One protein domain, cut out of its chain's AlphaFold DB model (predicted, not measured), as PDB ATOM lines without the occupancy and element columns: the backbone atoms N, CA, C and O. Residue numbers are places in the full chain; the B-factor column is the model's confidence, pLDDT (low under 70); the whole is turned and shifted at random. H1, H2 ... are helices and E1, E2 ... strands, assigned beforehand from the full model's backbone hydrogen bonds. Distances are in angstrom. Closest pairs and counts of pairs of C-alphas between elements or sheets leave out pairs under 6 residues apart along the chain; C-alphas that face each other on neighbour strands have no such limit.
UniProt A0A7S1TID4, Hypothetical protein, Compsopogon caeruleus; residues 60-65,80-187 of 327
ATOM      1  N   ILE A  60      60.705 129.116  -0.796       65.19
ATOM      2  CA  ILE A  60      59.557 129.071   0.092       65.19
ATOM      3  C   ILE A  60      59.853 130.063   1.210       65.19
ATOM      4  O   ILE A  60      60.735 129.838   2.046       65.19
ATOM      5  N   VAL A  61      59.153 131.195   1.186       62.78
ATOM      6  CA  VAL A  61      59.298 132.221   2.212       62.78
ATOM      7  C   VAL A  61      58.474 131.805   3.418       62.78
ATOM      8  O   VAL A  61      57.248 131.900   3.440       62.78
ATOM      9  N   VAL A  62      59.174 131.345   4.442       58.75
ATOM     10  CA  VAL A  62      58.625 131.108   5.767       58.75
ATOM     11  C   VAL A  62      58.657 132.434   6.504       58.75
ATOM     12  O   VAL A  62      59.579 132.723   7.266       58.75
ATOM     13  N   THR A  63      57.649 133.264   6.250       52.88
ATOM     14  CA  THR A  63      57.434 134.452   7.065       52.88
ATOM     15  C   THR A  63      56.820 134.046   8.388       52.88
ATOM     16  O   THR A  63      55.735 133.462   8.434       52.88
ATOM     17  N   MET A  64      57.472 134.417   9.476       53.06
ATOM     18  CA  MET A  64      56.767 134.635  10.723       53.06
ATOM     19  C   MET A  64      55.808 135.804  10.540       53.06
ATOM     20  O   MET A  64      56.265 136.935  10.414       53.06
ATOM     21  N   ALA A  65      54.507 135.525  10.452       36.94
ATOM     22  CA  ALA A  65      53.499 136.521  10.114       36.94
ATOM     23  C   ALA A  65      53.701 137.831  10.895       36.94
ATOM     24  O   ALA A  65      53.753 137.844  12.129       36.94
ATOM     25  N   VAL A  80      54.956 137.292  22.600       64.12
ATOM     26  CA  VAL A  80      56.235 136.783  22.059       64.12
ATOM     27  C   VAL A  80      56.166 135.268  21.837       64.12
ATOM     28  O   VAL A  80      56.600 134.776  20.800       64.12
ATOM     29  N   GLU A  81      55.527 134.552  22.762       65.19
ATOM     30  CA  GLU A  81      55.349 133.104  22.687       65.19
ATOM     31  C   GLU A  81      54.436 132.674  21.531       65.19
ATOM     32  O   GLU A  81      54.713 131.692  20.852       65.19
ATOM     33  N   GLN A  82      53.374 133.433  21.251       67.19
ATOM     34  CA  GLN A  82      52.477 133.144  20.133       67.19
ATOM     35  C   GLN A  82      53.188 133.306  18.790       67.19
ATOM     36  O   GLN A  82      53.082 132.432  17.932       67.19
ATOM     37  N   ARG A  83      53.955 134.391  18.637       65.88
ATOM     38  CA  ARG A  83      54.780 134.603  17.447       65.88
ATOM     39  C   ARG A  83      55.790 133.467  17.286       65.88
ATOM     40  O   ARG A  83      55.862 132.859  16.229       65.88
ATOM     41  N   ARG A  84      56.478 133.092  18.369       64.38
ATOM     42  CA  ARG A  84      57.424 131.966  18.406       64.38
ATOM     43  C   ARG A  84      56.807 130.635  17.961       64.38
ATOM     44  O   ARG A  84      57.434 129.902  17.199       64.38
ATOM     45  N   GLU A  85      55.608 130.306  18.427       68.25
ATOM     46  CA  GLU A  85      54.918 129.070  18.039       68.25
ATOM     47  C   GLU A  85      54.484 129.069  16.568       68.25
ATOM     48  O   GLU A  85      54.526 128.033  15.899       68.25
ATOM     49  N   GLU A  86      54.125 130.228  16.024       66.12
ATOM     50  CA  GLU A  86      53.807 130.368  14.605       66.12
ATOM     51  C   GLU A  86      55.034 130.137  13.698       66.12
ATOM     52  O   GLU A  86      54.876 129.544  12.625       66.12
ATOM     53  N   ALA A  87      56.259 130.454  14.156       65.00
ATOM     54  CA  ALA A  87      57.500 130.090  13.431       65.00
ATOM     55  C   ALA A  87      57.593 128.610  13.334       65.00
ATOM     56  O   ALA A  87      57.744 128.081  12.245       65.00
ATOM     57  N   LYS A  88      57.533 127.949  14.491       70.44
ATOM     58  CA  LYS A  88      57.761 126.515  14.573       70.44
ATOM     59  C   LYS A  88      56.822 125.791  13.614       70.44
ATOM     60  O   LYS A  88      57.263 124.914  12.881       70.44
ATOM     61  N   ARG A  89      55.561 126.227  13.525       72.44
ATOM     62  CA  ARG A  89      54.585 125.683  12.566       72.44
ATOM     63  C   ARG A  89      54.909 126.000  11.110       72.44
ATOM     64  O   ARG A  89      54.718 125.148  10.252       72.44
ATOM     65  N   SER A  90      55.329 127.221  10.800       66.31
ATOM     66  CA  SER A  90      55.619 127.629   9.418       66.31
ATOM     67  C   SER A  90      56.910 126.985   8.906       66.31
ATOM     68  O   SER A  90      56.958 126.500   7.782       66.31
ATOM     69  N   ILE A  91      57.902 126.856   9.781       70.62
ATOM     70  CA  ILE A  91      59.120 126.086   9.562       70.62
ATOM     71  C   ILE A  91      58.780 124.607   9.350       70.62
ATOM     72  O   ILE A  91      59.253 124.012   8.389       70.62
ATOM     73  N   GLN A  92      57.930 124.015  10.199       74.19
ATOM     74  CA  GLN A  92      57.508 122.619  10.052       74.19
ATOM     75  C   GLN A  92      56.808 122.369   8.709       74.19
ATOM     76  O   GLN A  92      57.075 121.354   8.078       74.19
ATOM     77  N   ARG A  93      55.979 123.308   8.236       70.94
ATOM     78  CA  ARG A  93      55.369 123.240   6.898       70.94
ATOM     79  C   ARG A  93      56.417 123.291   5.783       70.94
ATOM     80  O   ARG A  93      56.366 122.482   4.868       70.94
ATOM     81  N   ALA A  94      57.426 124.153   5.903       69.44
ATOM     82  CA  ALA A  94      58.516 124.217   4.928       69.44
ATOM     83  C   ALA A  94      59.415 122.969   4.901       69.44
ATOM     84  O   ALA A  94      60.107 122.753   3.906       69.44
ATOM     85  N   LYS A  95      59.395 122.129   5.949       71.50
ATOM     86  CA  LYS A  95      60.047 120.805   5.921       71.50
ATOM     87  C   LYS A  95      59.351 119.832   4.964       71.50
ATOM     88  O   LYS A  95      60.007 118.927   4.461       71.50
ATOM     89  N   GLU A  96      58.042 119.977   4.768       74.94
ATOM     90  CA  GLU A  96      57.219 119.047   3.980       74.94
ATOM     91  C   GLU A  96      57.212 119.387   2.483       74.94
ATOM     92  O   GLU A  96      56.919 118.529   1.653       74.94
ATOM     93  N   GLU A  97      57.550 120.625   2.132       71.81
ATOM     94  CA  GLU A  97      57.673 121.081   0.748       71.81
ATOM     95  C   GLU A  97      59.080 120.797   0.201       71.81
ATOM     96  O   GLU A  97      60.038 120.749   0.967       71.81
ATOM     97  N   ASP A  98      59.237 120.649  -1.119       71.50
ATOM     98  CA  ASP A  98      60.534 120.535  -1.809       71.50
ATOM     99  C   ASP A  98      60.943 121.895  -2.413       71.50
ATOM    100  O   ASP A  98      60.186 122.492  -3.173       71.50
ATOM    101  N   GLY A  99      62.139 122.408  -2.090       80.25
ATOM    102  CA  GLY A  99      62.618 123.725  -2.542       80.25
ATOM    103  C   GLY A  99      63.551 124.484  -1.575       80.25
ATOM    104  O   GLY A  99      63.734 124.085  -0.423       80.25
ATOM    105  N   PRO A 100      64.184 125.580  -2.016       82.62
ATOM    106  CA  PRO A 100      64.959 126.437  -1.123       82.62
ATOM    107  C   PRO A 100      64.053 127.093  -0.073       82.62
ATOM    108  O   PRO A 100      62.899 127.404  -0.357       82.62
ATOM    109  N   ILE A 101      64.566 127.302   1.139       84.56
ATOM    110  CA  ILE A 101      63.804 127.855   2.267       84.56
ATOM    111  C   ILE A 101      64.373 129.229   2.631       84.56
ATOM    112  O   ILE A 101      65.580 129.377   2.817       84.56
ATOM    113  N   ALA A 102      63.509 130.227   2.775       86.00
ATOM    114  CA  ALA A 102      63.847 131.507   3.390       86.00
ATOM    115  C   ALA A 102      63.139 131.602   4.746       86.00
ATOM    116  O   ALA A 102      61.916 131.532   4.809       86.00
ATOM    117  N   LEU A 103      63.902 131.718   5.830       85.44
ATOM    118  CA  LEU A 103      63.395 131.827   7.193       85.44
ATOM    119  C   LEU A 103      63.395 133.286   7.631       85.44
ATOM    120  O   LEU A 103      64.458 133.852   7.884       85.44
ATOM    121  N   ASP A 104      62.215 133.880   7.776       84.94
ATOM    122  CA  ASP A 104      62.079 135.224   8.327       84.94
ATOM    123  C   ASP A 104      61.597 135.178   9.778       84.94
ATOM    124  O   ASP A 104      60.447 134.845  10.062       84.94
ATOM    125  N   LEU A 105      62.513 135.481  10.698       84.00
ATOM    126  CA  LEU A 105      62.361 135.444  12.152       84.00
ATOM    127  C   LEU A 105      62.563 136.835  12.784       84.00
ATOM    128  O   LEU A 105      62.934 136.947  13.958       84.00
ATOM    129  N   GLN A 106      62.353 137.907  12.020       84.69
ATOM    130  CA  GLN A 106      62.579 139.270  12.494       84.69
ATOM    131  C   GLN A 106      61.577 139.736  13.561       84.69
ATOM    132  O   GLN A 106      60.423 139.324  13.570       84.69
ATOM    133  N   GLN A 107      61.978 140.660  14.439       82.31
ATOM    134  CA  GLN A 107      61.099 141.341  15.409       82.31
ATOM    135  C   GLN A 107      60.416 140.432  16.446       82.31
ATOM    136  O   GLN A 107      59.490 140.858  17.142       82.31
ATOM    137  N   MET A 108      60.874 139.193  16.607       80.62
ATOM    138  CA  MET A 108      60.224 138.186  17.451       80.62
ATOM    139  C   MET A 108      60.644 138.266  18.922       80.62
ATOM    140  O   MET A 108      59.965 137.726  19.791       80.62
ATOM    141  N   GLY A 109      61.729 138.984  19.225       80.94
ATOM    142  CA  GLY A 109      62.296 139.055  20.570       80.94
ATOM    143  C   GLY A 109      63.107 137.814  20.949       80.94
ATOM    144  O   GLY A 109      63.253 137.548  22.140       80.94
ATOM    145  N   LEU A 110      63.619 137.084  19.953       83.75
ATOM    146  CA  LEU A 110      64.431 135.882  20.135       83.75
ATOM    147  C   LEU A 110      65.736 136.211  20.854       83.75
ATOM    148  O   LEU A 110      66.421 137.181  20.528       83.75
ATOM    149  N   THR A 111      66.078 135.372  21.818       88.88
ATOM    150  CA  THR A 111      67.364 135.345  22.512       88.88
ATOM    151  C   THR A 111      68.244 134.225  21.962       88.88
ATOM    152  O   THR A 111      67.780 133.352  21.225       88.88
ATOM    153  N   ASP A 112      69.514 134.202  22.362       88.44
ATOM    154  CA  ASP A 112      70.455 133.148  21.963       88.44
ATOM    155  C   ASP A 112      69.939 131.748  22.342       88.44
ATOM    156  O   ASP A 112      70.055 130.800  21.565       88.44
ATOM    157  N   HIS A 113      69.301 131.630  23.515       85.31
ATOM    158  CA  HIS A 113      68.673 130.390  23.977       85.31
ATOM    159  C   HIS A 113      67.521 129.970  23.059       85.31
ATOM    160  O   HIS A 113      67.284 128.780  22.848       85.31
ATOM    161  N   ASP A 114      66.769 130.926  22.517       82.25
ATOM    162  CA  ASP A 114      65.634 130.602  21.662       82.25
ATOM    163  C   ASP A 114      66.077 130.004  20.334       82.25
ATOM    164  O   ASP A 114      65.412 129.094  19.834       82.25
ATOM    165  N   LEU A 115      67.220 130.462  19.819       82.19
ATOM    166  CA  LEU A 115      67.850 129.871  18.649       82.19
ATOM    167  C   LEU A 115      68.427 128.485  18.945       82.19
ATOM    168  O   LEU A 115      68.367 127.622  18.076       82.19
ATOM    169  N   GLU A 116      68.915 128.212  20.156       82.50
ATOM    170  CA  GLU A 116      69.429 126.877  20.502       82.50
ATOM    171  C   GLU A 116      68.364 125.775  20.351       82.50
ATOM    172  O   GLU A 116      68.696 124.640  20.022       82.50
ATOM    173  N   GLY A 117      67.075 126.112  20.469       72.94
ATOM    174  CA  GLY A 117      65.978 125.187  20.166       72.94
ATOM    175  C   GLY A 117      65.876 124.771  18.691       72.94
ATOM    176  O   GLY A 117      65.273 123.745  18.397       72.94
ATOM    177  N   LEU A 118      66.470 125.528  17.762       70.69
ATOM    178  CA  LEU A 118      66.544 125.185  16.334       70.69
ATOM    179  C   LEU A 118      67.751 124.291  16.010       70.69
ATOM    180  O   LEU A 118      67.828 123.732  14.917       70.69
ATOM    181  N   ARG A 119      68.692 124.143  16.951       76.81
ATOM    182  CA  ARG A 119      69.960 123.440  16.743       76.81
ATOM    183  C   ARG A 119      69.770 122.003  16.280       76.81
ATOM    184  O   ARG A 119      70.421 121.596  15.325       76.81
ATOM    185  N   GLU A 120      68.937 121.229  16.971       73.06
ATOM    186  CA  GLU A 120      68.785 119.795  16.692       73.06
ATOM    187  C   GLU A 120      68.231 119.551  15.290       73.06
ATOM    188  O   GLU A 120      68.786 118.753  14.538       73.06
ATOM    189  N   ASP A 121      67.210 120.308  14.901       70.25
ATOM    190  CA  ASP A 121      66.627 120.227  13.567       70.25
ATOM    191  C   ASP A 121      67.632 120.658  12.469       70.25
ATOM    192  O   ASP A 121      67.693 120.034  11.405       70.25
ATOM    193  N   ILE A 122      68.458 121.690  12.717       67.62
ATOM    194  CA  ILE A 122      69.514 122.130  11.778       67.62
ATOM    195  C   ILE A 122      70.588 121.054  11.630       67.62
ATOM    196  O   ILE A 122      70.941 120.683  10.510       67.62
ATOM    197  N   LEU A 123      71.086 120.523  12.747       65.12
ATOM    198  CA  LEU A 123      72.134 119.501  12.760       65.12
ATOM    199  C   LEU A 123      71.655 118.155  12.208       65.12
ATOM    200  O   LEU A 123      72.449 117.425  11.620       65.12
ATOM    201  N   ALA A 124      70.363 117.841  12.328       66.25
ATOM    202  CA  ALA A 124      69.747 116.675  11.700       66.25
ATOM    203  C   ALA A 124      69.620 116.803  10.166       66.25
ATOM    204  O   ALA A 124      69.050 115.927   9.517       66.25
ATOM    205  N   GLY A 125      70.131 117.887   9.573       65.31
ATOM    206  CA  GLY A 125      70.146 118.115   8.131       65.31
ATOM    207  C   GLY A 125      68.827 118.644   7.565       65.31
ATOM    208  O   GLY A 125      68.754 118.918   6.366       65.31
ATOM    209  N   GLN A 126      67.806 118.842   8.408       65.75
ATOM    210  CA  GLN A 126      66.451 119.214   7.978       65.75
ATOM    211  C   GLN A 126      66.389 120.626   7.380       65.75
ATOM    212  O   GLN A 126      65.503 120.918   6.583       65.75
ATOM    213  N   TYR A 127      67.355 121.488   7.710       68.69
ATOM    214  CA  TYR A 127      67.421 122.874   7.234       68.69
ATOM    215  C   TYR A 127      68.634 123.168   6.349       68.69
ATOM    216  O   TYR A 127      68.974 124.325   6.118       68.69
ATOM    217  N   THR A 128      69.261 122.139   5.777       72.62
ATOM    218  CA  THR A 128      70.329 122.313   4.769       72.62
ATOM    219  C   THR A 128      69.858 123.058   3.514       72.62
ATOM    220  O   THR A 128      70.672 123.521   2.724       72.62
ATOM    221  N   ARG A 129      68.541 123.203   3.338       81.94
ATOM    222  CA  ARG A 129      67.885 123.928   2.243       81.94
ATOM    223  C   ARG A 129      67.655 125.416   2.532       81.94
ATOM    224  O   ARG A 129      67.112 126.104   1.670       81.94
ATOM    225  N   VAL A 130      68.007 125.908   3.722       86.50
ATOM    226  CA  VAL A 130      67.839 127.326   4.069       86.50
ATOM    227  C   VAL A 130      68.863 128.166   3.317       86.50
ATOM    228  O   VAL A 130      70.065 127.995   3.507       86.50
ATOM    229  N   ILE A 131      68.363 129.076   2.487       90.94
ATOM    230  CA  ILE A 131      69.168 130.014   1.700       90.94
ATOM    231  C   ILE A 131      69.119 131.432   2.271       90.94
ATOM    232  O   ILE A 131      70.083 132.171   2.151       90.94
ATOM    233  N   SER A 132      68.048 131.820   2.959       92.31
ATOM    234  CA  SER A 132      67.945 133.148   3.573       92.31
ATOM    235  C   SER A 132      67.497 133.006   5.018       92.31
ATOM    236  O   SER A 132      66.580 132.236   5.307       92.31
ATOM    237  N   LEU A 133      68.170 133.699   5.935       92.31
ATOM    238  CA  LEU A 133      67.823 133.742   7.350       92.31
ATOM    239  C   LEU A 133      67.793 135.193   7.828       92.31
ATOM    240  O   LEU A 133      68.827 135.854   7.946       92.31
ATOM    241  N   ASN A 134      66.597 135.667   8.159       91.44
ATOM    242  CA  ASN A 134      66.384 136.983   8.727       91.44
ATOM    243  C   ASN A 134      66.128 136.889  10.236       91.44
ATOM    244  O   ASN A 134      65.119 136.372  10.694       91.44
ATOM    245  N   LEU A 135      67.070 137.405  11.014       91.81
ATOM    246  CA  LEU A 135      67.059 137.541  12.469       91.81
ATOM    247  C   LEU A 135      66.983 139.017  12.894       91.81
ATOM    248  O   LEU A 135      67.262 139.324  14.056       91.81
ATOM    249  N   PHE A 136      66.624 139.928  11.986       91.62
ATOM    250  CA  PHE A 136      66.574 141.366  12.236       91.62
ATOM    251  C   PHE A 136      65.751 141.719  13.481       91.62
ATOM    252  O   PHE A 136      64.681 141.162  13.713       91.62
ATOM    253  N   LEU A 137      66.224 142.683  14.274       90.88
ATOM    254  CA  LEU A 137      65.495 143.224  15.428       90.88
ATOM    255  C   LEU A 137      65.090 142.119  16.420       90.88
ATOM    256  O   LEU A 137      63.920 141.898  16.729       90.88
ATOM    257  N   ASN A 138      66.083 141.398  16.925       89.81
ATOM    258  CA  ASN A 138      65.911 140.428  18.002       89.81
ATOM    259  C   ASN A 138      66.775 140.833  19.209       89.81
ATOM    260  O   ASN A 138      67.161 141.992  19.366       89.81
ATOM    261  N   ARG A 139      66.995 139.911  20.143       91.44
ATOM    262  CA  ARG A 139      67.751 140.140  21.383       91.44
ATOM    263  C   ARG A 139      68.980 139.240  21.454       91.44
ATOM    264  O   ARG A 139      69.369 138.823  22.544       91.44
ATOM    265  N   LEU A 140      69.555 138.920  20.298       92.62
ATOM    266  CA  LEU A 140      70.718 138.052  20.213       92.62
ATOM    267  C   LEU A 140      71.954 138.789  20.717       92.62
ATOM    268  O   LEU A 140      72.274 139.872  20.229       92.62
ATOM    269  N   THR A 141      72.654 138.195  21.678       93.69
ATOM    270  CA  THR A 141      73.960 138.683  22.141       93.69
ATOM    271  C   THR A 141      75.112 137.994  21.420       93.69
ATOM    272  O   THR A 141      76.214 138.540  21.342       93.69
ATOM    273  N   ARG A 142      74.845 136.826  20.824       93.69
ATOM    274  CA  ARG A 142      75.782 136.072  19.988       93.69
ATOM    275  C   ARG A 142      75.045 135.287  18.909       93.69
ATOM    276  O   ARG A 142      73.916 134.844  19.104       93.69
ATOM    277  N   LEU A 143      75.724 135.028  17.795       92.00
ATOM    278  CA  LEU A 143      75.244 134.054  16.815       92.00
ATOM    279  C   LEU A 143      75.649 132.632  17.250       92.00
ATOM    280  O   LEU A 143      76.808 132.419  17.625       92.00
ATOM    281  N   PRO A 144      74.732 131.647  17.234       88.75
ATOM    282  CA  PRO A 144      75.062 130.277  17.611       88.75
ATOM    283  C   PRO A 144      76.042 129.613  16.636       88.75
ATOM    284  O   PRO A 144      75.907 129.735  15.421       88.75
ATOM    285  N   HIS A 145      76.997 128.839  17.159       84.62
ATOM    286  CA  HIS A 145      78.038 128.180  16.351       84.62
ATOM    287  C   HIS A 145      77.475 127.239  15.271       84.62
ATOM    288  O   HIS A 145      78.048 127.120  14.190       84.62
ATOM    289  N   TRP A 146      76.344 126.578  15.544       85.69
ATOM    290  CA  TRP A 146      75.717 125.650  14.604       85.69
ATOM    291  C   TRP A 146      75.187 126.344  13.350       85.69
ATOM    292  O   TRP A 146      74.937 125.650  12.367       85.69
ATOM    293  N   LEU A 147      75.052 127.678  13.342       89.19
ATOM    294  CA  LEU A 147      74.607 128.435  12.173       89.19
ATOM    295  C   LEU A 147      75.559 128.237  10.984       89.19
ATOM    296  O   LEU A 147      75.115 128.218   9.841       89.19
ATOM    297  N   GLY A 148      76.838 127.946  11.254       88.25
ATOM    298  CA  GLY A 148      77.815 127.562  10.232       88.25
ATOM    299  C   GLY A 148      77.504 126.233   9.533       88.25
ATOM    300  O   GLY A 148      78.137 125.913   8.537       88.25
ATOM    301  N   SER A 149      76.536 125.450  10.013       87.75
ATOM    302  CA  SER A 149      76.083 124.222   9.337       87.75
ATOM    303  C   SER A 149      75.147 124.513   8.158       87.75
ATOM    304  O   SER A 149      74.911 123.629   7.339       87.75
ATOM    305  N   LEU A 150      74.613 125.738   8.053       88.94
ATOM    306  CA  LEU A 150      73.788 126.178   6.926       88.94
ATOM    307  C   LEU A 150      74.684 126.543   5.731       88.94
ATOM    308  O   LEU A 150      74.794 127.697   5.338       88.94
ATOM    309  N   THR A 151      75.368 125.561   5.152       89.75
ATOM    310  CA  THR A 151      76.385 125.783   4.103       89.75
ATOM    311  C   THR A 151      75.824 126.349   2.790       89.75
ATOM    312  O   THR A 151      76.568 126.944   2.009       89.75
ATOM    313  N   ASN A 152      74.516 126.202   2.562       91.00
ATOM    314  CA  ASN A 152      73.792 126.798   1.434       91.00
ATOM    315  C   ASN A 152      73.212 128.183   1.759       91.00
ATOM    316  O   ASN A 152      72.509 128.749   0.927       91.00
ATOM    317  N   LEU A 153      73.476 128.724   2.954       93.31
ATOM    318  CA  LEU A 153      72.994 130.044   3.328       93.31
ATOM    319  C   LEU A 153      73.650 131.101   2.442       93.31
ATOM    320  O   LEU A 153      74.872 131.209   2.337       93.31
ATOM    321  N   GLU A 154      72.788 131.877   1.820       96.00
ATOM    322  CA  GLU A 154      73.057 132.884   0.811       96.00
ATOM    323  C   GLU A 154      72.883 134.293   1.405       96.00
ATOM    324  O   GLU A 154      73.692 135.188   1.154       96.00
ATOM    325  N   GLU A 155      71.906 134.466   2.296       96.94
ATOM    326  CA  GLU A 155      71.600 135.732   2.961       96.94
ATOM    327  C   GLU A 155      71.447 135.551   4.474       96.94
ATOM    328  O   GLU A 155      70.702 134.690   4.947       96.94
ATOM    329  N   LEU A 156      72.135 136.393   5.247       96.62
ATOM    330  CA  LEU A 156      72.039 136.425   6.703       96.62
ATOM    331  C   LEU A 156      71.838 137.863   7.184       96.62
ATOM    332  O   LEU A 156      72.748 138.692   7.098       96.62
ATOM    333  N   HIS A 157      70.659 138.143   7.734       96.56
ATOM    334  CA  HIS A 157      70.303 139.454   8.268       96.56
ATOM    335  C   HIS A 157      70.180 139.400   9.787       96.56
ATOM    336  O   HIS A 157      69.190 138.917  10.313       96.56
ATOM    337  N   CYS A 158      71.159 139.924  10.512       95.06
ATOM    338  CA  CYS A 158      71.172 139.954  11.978       95.06
ATOM    339  C   CYS A 158      71.174 141.378  12.543       95.06
ATOM    340  O   CYS A 158      71.418 141.551  13.738       95.06
ATOM    341  N   ALA A 159      70.909 142.394  11.719       93.69
ATOM    342  CA  ALA A 159      70.931 143.776  12.175       93.69
ATOM    343  C   ALA A 159      69.942 144.048  13.321       93.69
ATOM    344  O   ALA A 159      68.946 143.339  13.492       93.69
ATOM    345  N   CYS A 160      70.212 145.088  14.111       94.00
ATOM    346  CA  CYS A 160      69.415 145.452  15.289       94.00
ATOM    347  C   CYS A 160      69.348 144.333  16.350       94.00
ATOM    348  O   CYS A 160      68.305 144.107  16.962       94.00
ATOM    349  N   ASN A 161      70.456 143.628  16.576       93.25
ATOM    350  CA  ASN A 161      70.640 142.691  17.690       93.25
ATOM    351  C   ASN A 161      71.832 143.135  18.532       93.25
ATOM    352  O   ASN A 161      72.834 143.475  17.916       93.25
ATOM    353  N   PRO A 162      71.801 143.066  19.875       94.94
ATOM    354  CA  PRO A 162      72.911 143.470  20.745       94.94
ATOM    355  C   PRO A 162      74.108 142.493  20.709       94.94
ATOM    356  O   PRO A 162      74.600 142.063  21.754       94.94
ATOM    357  N   LEU A 163      74.577 142.125  19.512       95.69
ATOM    358  CA  LEU A 163      75.701 141.225  19.293       95.69
ATOM    359  C   LEU A 163      76.967 141.837  19.893       95.69
ATOM    360  O   LEU A 163      77.362 142.948  19.538       95.69
ATOM    361  N   ALA A 164      77.600 141.100  20.800       93.56
ATOM    362  CA  ALA A 164      78.864 141.500  21.413       93.56
ATOM    363  C   ALA A 164      80.068 140.957  20.633       93.56
ATOM    364  O   ALA A 164      81.082 141.637  20.493       93.56
ATOM    365  N   GLU A 165      79.944 139.739  20.102       94.06
ATOM    366  CA  GLU A 165      81.008 139.035  19.391       94.06
ATOM    367  C   GLU A 165      80.451 138.153  18.270       94.06
ATOM    368  O   GLU A 165      79.271 137.785  18.258       94.06
ATOM    369  N   ILE A 166      81.336 137.774  17.348       93.75
ATOM    370  CA  ILE A 166      81.073 136.777  16.311       93.75
ATOM    371  C   ILE A 166      82.087 135.642  16.473       93.75
ATOM    372  O   ILE A 166      83.294 135.879  16.462       93.75
ATOM    373  N   ASP A 167      81.600 134.408  16.604       92.06
ATOM    374  CA  ASP A 167      82.451 133.215  16.633       92.06
ATOM    375  C   ASP A 167      83.149 133.051  15.277       92.06
ATOM    376  O   ASP A 167      82.488 132.980  14.239       92.06
ATOM    377  N   SER A 168      84.481 132.967  15.272       89.81
ATOM    378  CA  SER A 168      85.254 132.879  14.033       89.81
ATOM    379  C   SER A 168      84.885 131.654  13.194       89.81
ATOM    380  O   SER A 168      84.883 131.739  11.967       89.81
ATOM    381  N   ARG A 169      84.491 130.548  13.833       89.88
ATOM    382  CA  ARG A 169      84.133 129.293  13.150       89.88
ATOM    383  C   ARG A 169      82.878 129.420  12.293       89.88
ATOM    384  O   ARG A 169      82.665 128.605  11.403       89.88
ATOM    385  N   LEU A 170      82.046 130.433  12.550       90.38
ATOM    386  CA  LEU A 170      80.815 130.657  11.800       90.38
ATOM    387  C   LEU A 170      81.105 130.894  10.314       90.38
ATOM    388  O   LEU A 170      80.469 130.294   9.453       90.38
ATOM    389  N   PHE A 171      82.082 131.746  10.009       93.12
ATOM    390  CA  PHE A 171      82.359 132.164   8.636       93.12
ATOM    391  C   PHE A 171      83.178 131.157   7.830       93.12
ATOM    392  O   PHE A 171      83.152 131.217   6.605       93.12
ATOM    393  N   GLU A 172      83.839 130.196   8.481       91.06
ATOM    394  CA  GLU A 172      84.628 129.161   7.799       91.06
ATOM    395  C   GLU A 172      83.776 128.297   6.854       91.06
ATOM    396  O   GLU A 172      84.267 127.843   5.822       91.06
ATOM    397  N   ASN A 173      82.487 128.120   7.168       89.38
ATOM    398  CA  ASN A 173      81.595 127.224   6.429       89.38
ATOM    399  C   ASN A 173      80.563 127.942   5.541       89.38
ATOM    400  O   ASN A 173      80.062 127.343   4.588       89.38
ATOM    401  N   LEU A 174      80.248 129.215   5.808       92.94
ATOM    402  CA  LEU A 174      79.213 129.988   5.094       92.94
ATOM    403  C   LEU A 174      79.711 130.536   3.742       92.94
ATOM    404  O   LEU A 174      79.543 131.705   3.408       92.94
ATOM    405  N   THR A 175      80.350 129.685   2.944       91.88
ATOM    406  CA  THR A 175      81.033 130.087   1.702       91.88
ATOM    407  C   THR A 175      80.084 130.498   0.567       91.88
ATOM    408  O   THR A 175      80.524 131.168  -0.370       91.88
ATOM    409  N   SER A 176      78.795 130.150   0.660       95.31
ATOM    410  CA  SER A 176      77.733 130.546  -0.283       95.31
ATOM    411  C   SER A 176      77.149 131.934   0.008       95.31
ATOM    412  O   SER A 176      76.442 132.488  -0.834       95.31
ATOM    413  N   LEU A 177      77.470 132.517   1.168       97.44
ATOM    414  CA  LEU A 177      76.872 133.760   1.636       97.44
ATOM    415  C   LEU A 177      77.263 134.926   0.725       97.44
ATOM    416  O   LEU A 177      78.447 135.226   0.555       97.44
ATOM    417  N   HIS A 178      76.269 135.597   0.152       97.81
ATOM    418  CA  HIS A 178      76.446 136.779  -0.689       97.81
ATOM    419  C   HIS A 178      75.938 138.065  -0.032       97.81
ATOM    420  O   HIS A 178      76.473 139.132  -0.349       97.81
ATOM    421  N   THR A 179      75.037 137.978   0.950       98.50
ATOM    422  CA  THR A 179      74.619 139.120   1.777       98.50
ATOM    423  C   THR A 179      74.784 138.826   3.265       98.50
ATOM    424  O   THR A 179      74.210 137.872   3.786       98.50
ATOM    425  N   LEU A 180      75.528 139.687   3.963       98.44
ATOM    426  CA  LEU A 180      75.672 139.662   5.419       98.44
ATOM    427  C   LEU A 180      75.352 141.037   6.005       98.44
ATOM    428  O   LEU A 180      75.998 142.033   5.668       98.44
ATOM    429  N   ASP A 181      74.383 141.084   6.914       98.31
ATOM    430  CA  ASP A 181      74.035 142.288   7.661       98.31
ATOM    431  C   ASP A 181      74.168 142.068   9.168       98.31
ATOM    432  O   ASP A 181      73.409 141.312   9.769       98.31
ATOM    433  N   LEU A 182      75.140 142.742   9.780       97.00
ATOM    434  CA  LEU A 182      75.393 142.759  11.222       97.00
ATOM    435  C   LEU A 182      75.318 144.198  11.770       97.00
ATOM    436  O   LEU A 182      75.999 144.528  12.738       97.00
ATOM    437  N   GLY A 183      74.588 145.100  11.105       95.81
ATOM    438  CA  GLY A 183      74.498 146.501  11.522       95.81
ATOM    439  C   GLY A 183      73.709 146.715  12.819       95.81
ATOM    440  O   GLY A 183      72.901 145.885  13.226       95.81
ATOM    441  N   TYR A 184      73.869 147.884  13.437       94.94
ATOM    442  CA  TYR A 184      73.083 148.310  14.603       94.94
ATOM    443  C   TYR A 184      73.154 147.332  15.788       94.94
ATOM    444  O   TYR A 184      72.153 147.120  16.474       94.94
ATOM    445  N   SER A 185      74.318 146.721  16.037       92.44
ATOM    446  CA  SER A 185      74.514 145.886  17.224       92.44
ATOM    447  C   SER A 185      74.963 146.653  18.457       92.44
ATOM    448  O   SER A 185      74.903 146.113  19.560       92.44
ATOM    449  N   GLU A 186      75.399 147.906  18.294       87.94
ATOM    450  CA  GLU A 186      75.816 148.845  19.348       87.94
ATOM    451  C   GLU A 186      76.934 148.366  20.295       87.94
ATOM    452  O   GLU A 186      77.443 149.181  21.057       87.94
ATOM    453  N   SER A 187      77.326 147.090  20.272       91.75
ATOM    454  CA  SER A 187      78.316 146.470  21.165       91.75
ATOM    455  C   SER A 187      79.401 145.699  20.412       91.75
ATOM    456  O   SER A 187      80.459 145.446  20.985       91.75
TER     457      SER A 187
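Overview. This is residues 60 to 65 and 80 to 187 of the 327 residues of the protein "Hypothetical protein" of Compsopogon caeruleus (UniProt A0A7S1TID4). The chain is wound in stacked turns, a short solenoid: the strands E1 to E5 stand side by side as a parallel sheet that walls one side, and the short helices H2, H3, H4 and H5 lie in the turns across from it. The long helix H1 packs on the sheet over E1 and E2, at the end of the stack where E1 lies. The printed part has 114 residues, with five named helices and five named strands in the order E1 H1 E2 H2 H3 E3 H4 E4 H5 E5; under half of the residues are in named elements, of mixed class. The sheet's order is E1 E2 E3 E4 E5. The whole is compact, with a radius of gyration of the C-alphas of 13.0 A and spans of 38 by 32 by 22 A.

Arrangement. Start at the sheet with E1, residues 60 to 63, E2, 101 to 104, E3, 130 to 134, E4, 155 to 157, and E5, 179 to 181; E1 and E5 are its edge strands. Within hydrogen-bond range you find N 62 and O 102 at 2.8 A, N 103 and O 132 at 2.8 A, N 133 and O 155 at 2.9 A, and N 156 and O 179 at 2.9 A. H1, residues 80 to 96, is on the sheet at a height of 9.3 A, along the strands at 2 degrees to E1 on the local plane, making two layers, a helix on one face of a sheet; its closest C-alphas to E1 are those of Ser 90 and Val 62, 5.9 A apart. Then look to H2, residues 112 to 116, H3, 119 to 123, H4, 145 to 149, and H5, 169 to 173, which are not on the sheet. H3 and H4 touch, their closest C-alphas Arg 119 and Trp 146 being 6.5 A apart. H4 and H5 touch, with those of Gly 148 and Leu 170 closest at 4.6 A. H2 and H4 are near each other, and H2 and H3 meet only through their link. E2, H2 H3, E3; E3, H4, E4; and E4, H5, E5 are strand-helix-strand units, parallel neighbour strands with helices between, each with a right-handed crossover. Every O i to N i+4 pair is within hydrogen-bond range in H2 and H3, against 12 of 13 in H1, 0 of 1 in H4 and 0 of 1 in H5; O i to N i+3 gives 2 of 2 in H4 and 0 of 2 in H5.

Along the chain. Find C-alpha 60, where E1 begins, at (59.557, 129.071, 0.092). H1 runs 25.3 A from C-alpha 80 at (56.235, 136.783, 22.059). E3 measures 10.8 A, and E5 ends at C-alpha 181, (74.035, 142.288, 7.661).

Size, cuts and confidence. Asp 98 and Ser 187 have the two C-alphas farthest apart, 38.9 A. Residues 66 to 79 are not printed, and C-alphas 65 and 80 stand 12.3 A apart across this cut. The link from E4 to H5 is long, with 11 residues. The model's mean pLDDT over the printed part is 82.8, and residues 60 to 65, 80 to 87, 90, 94 and 122 to 127 are under 70.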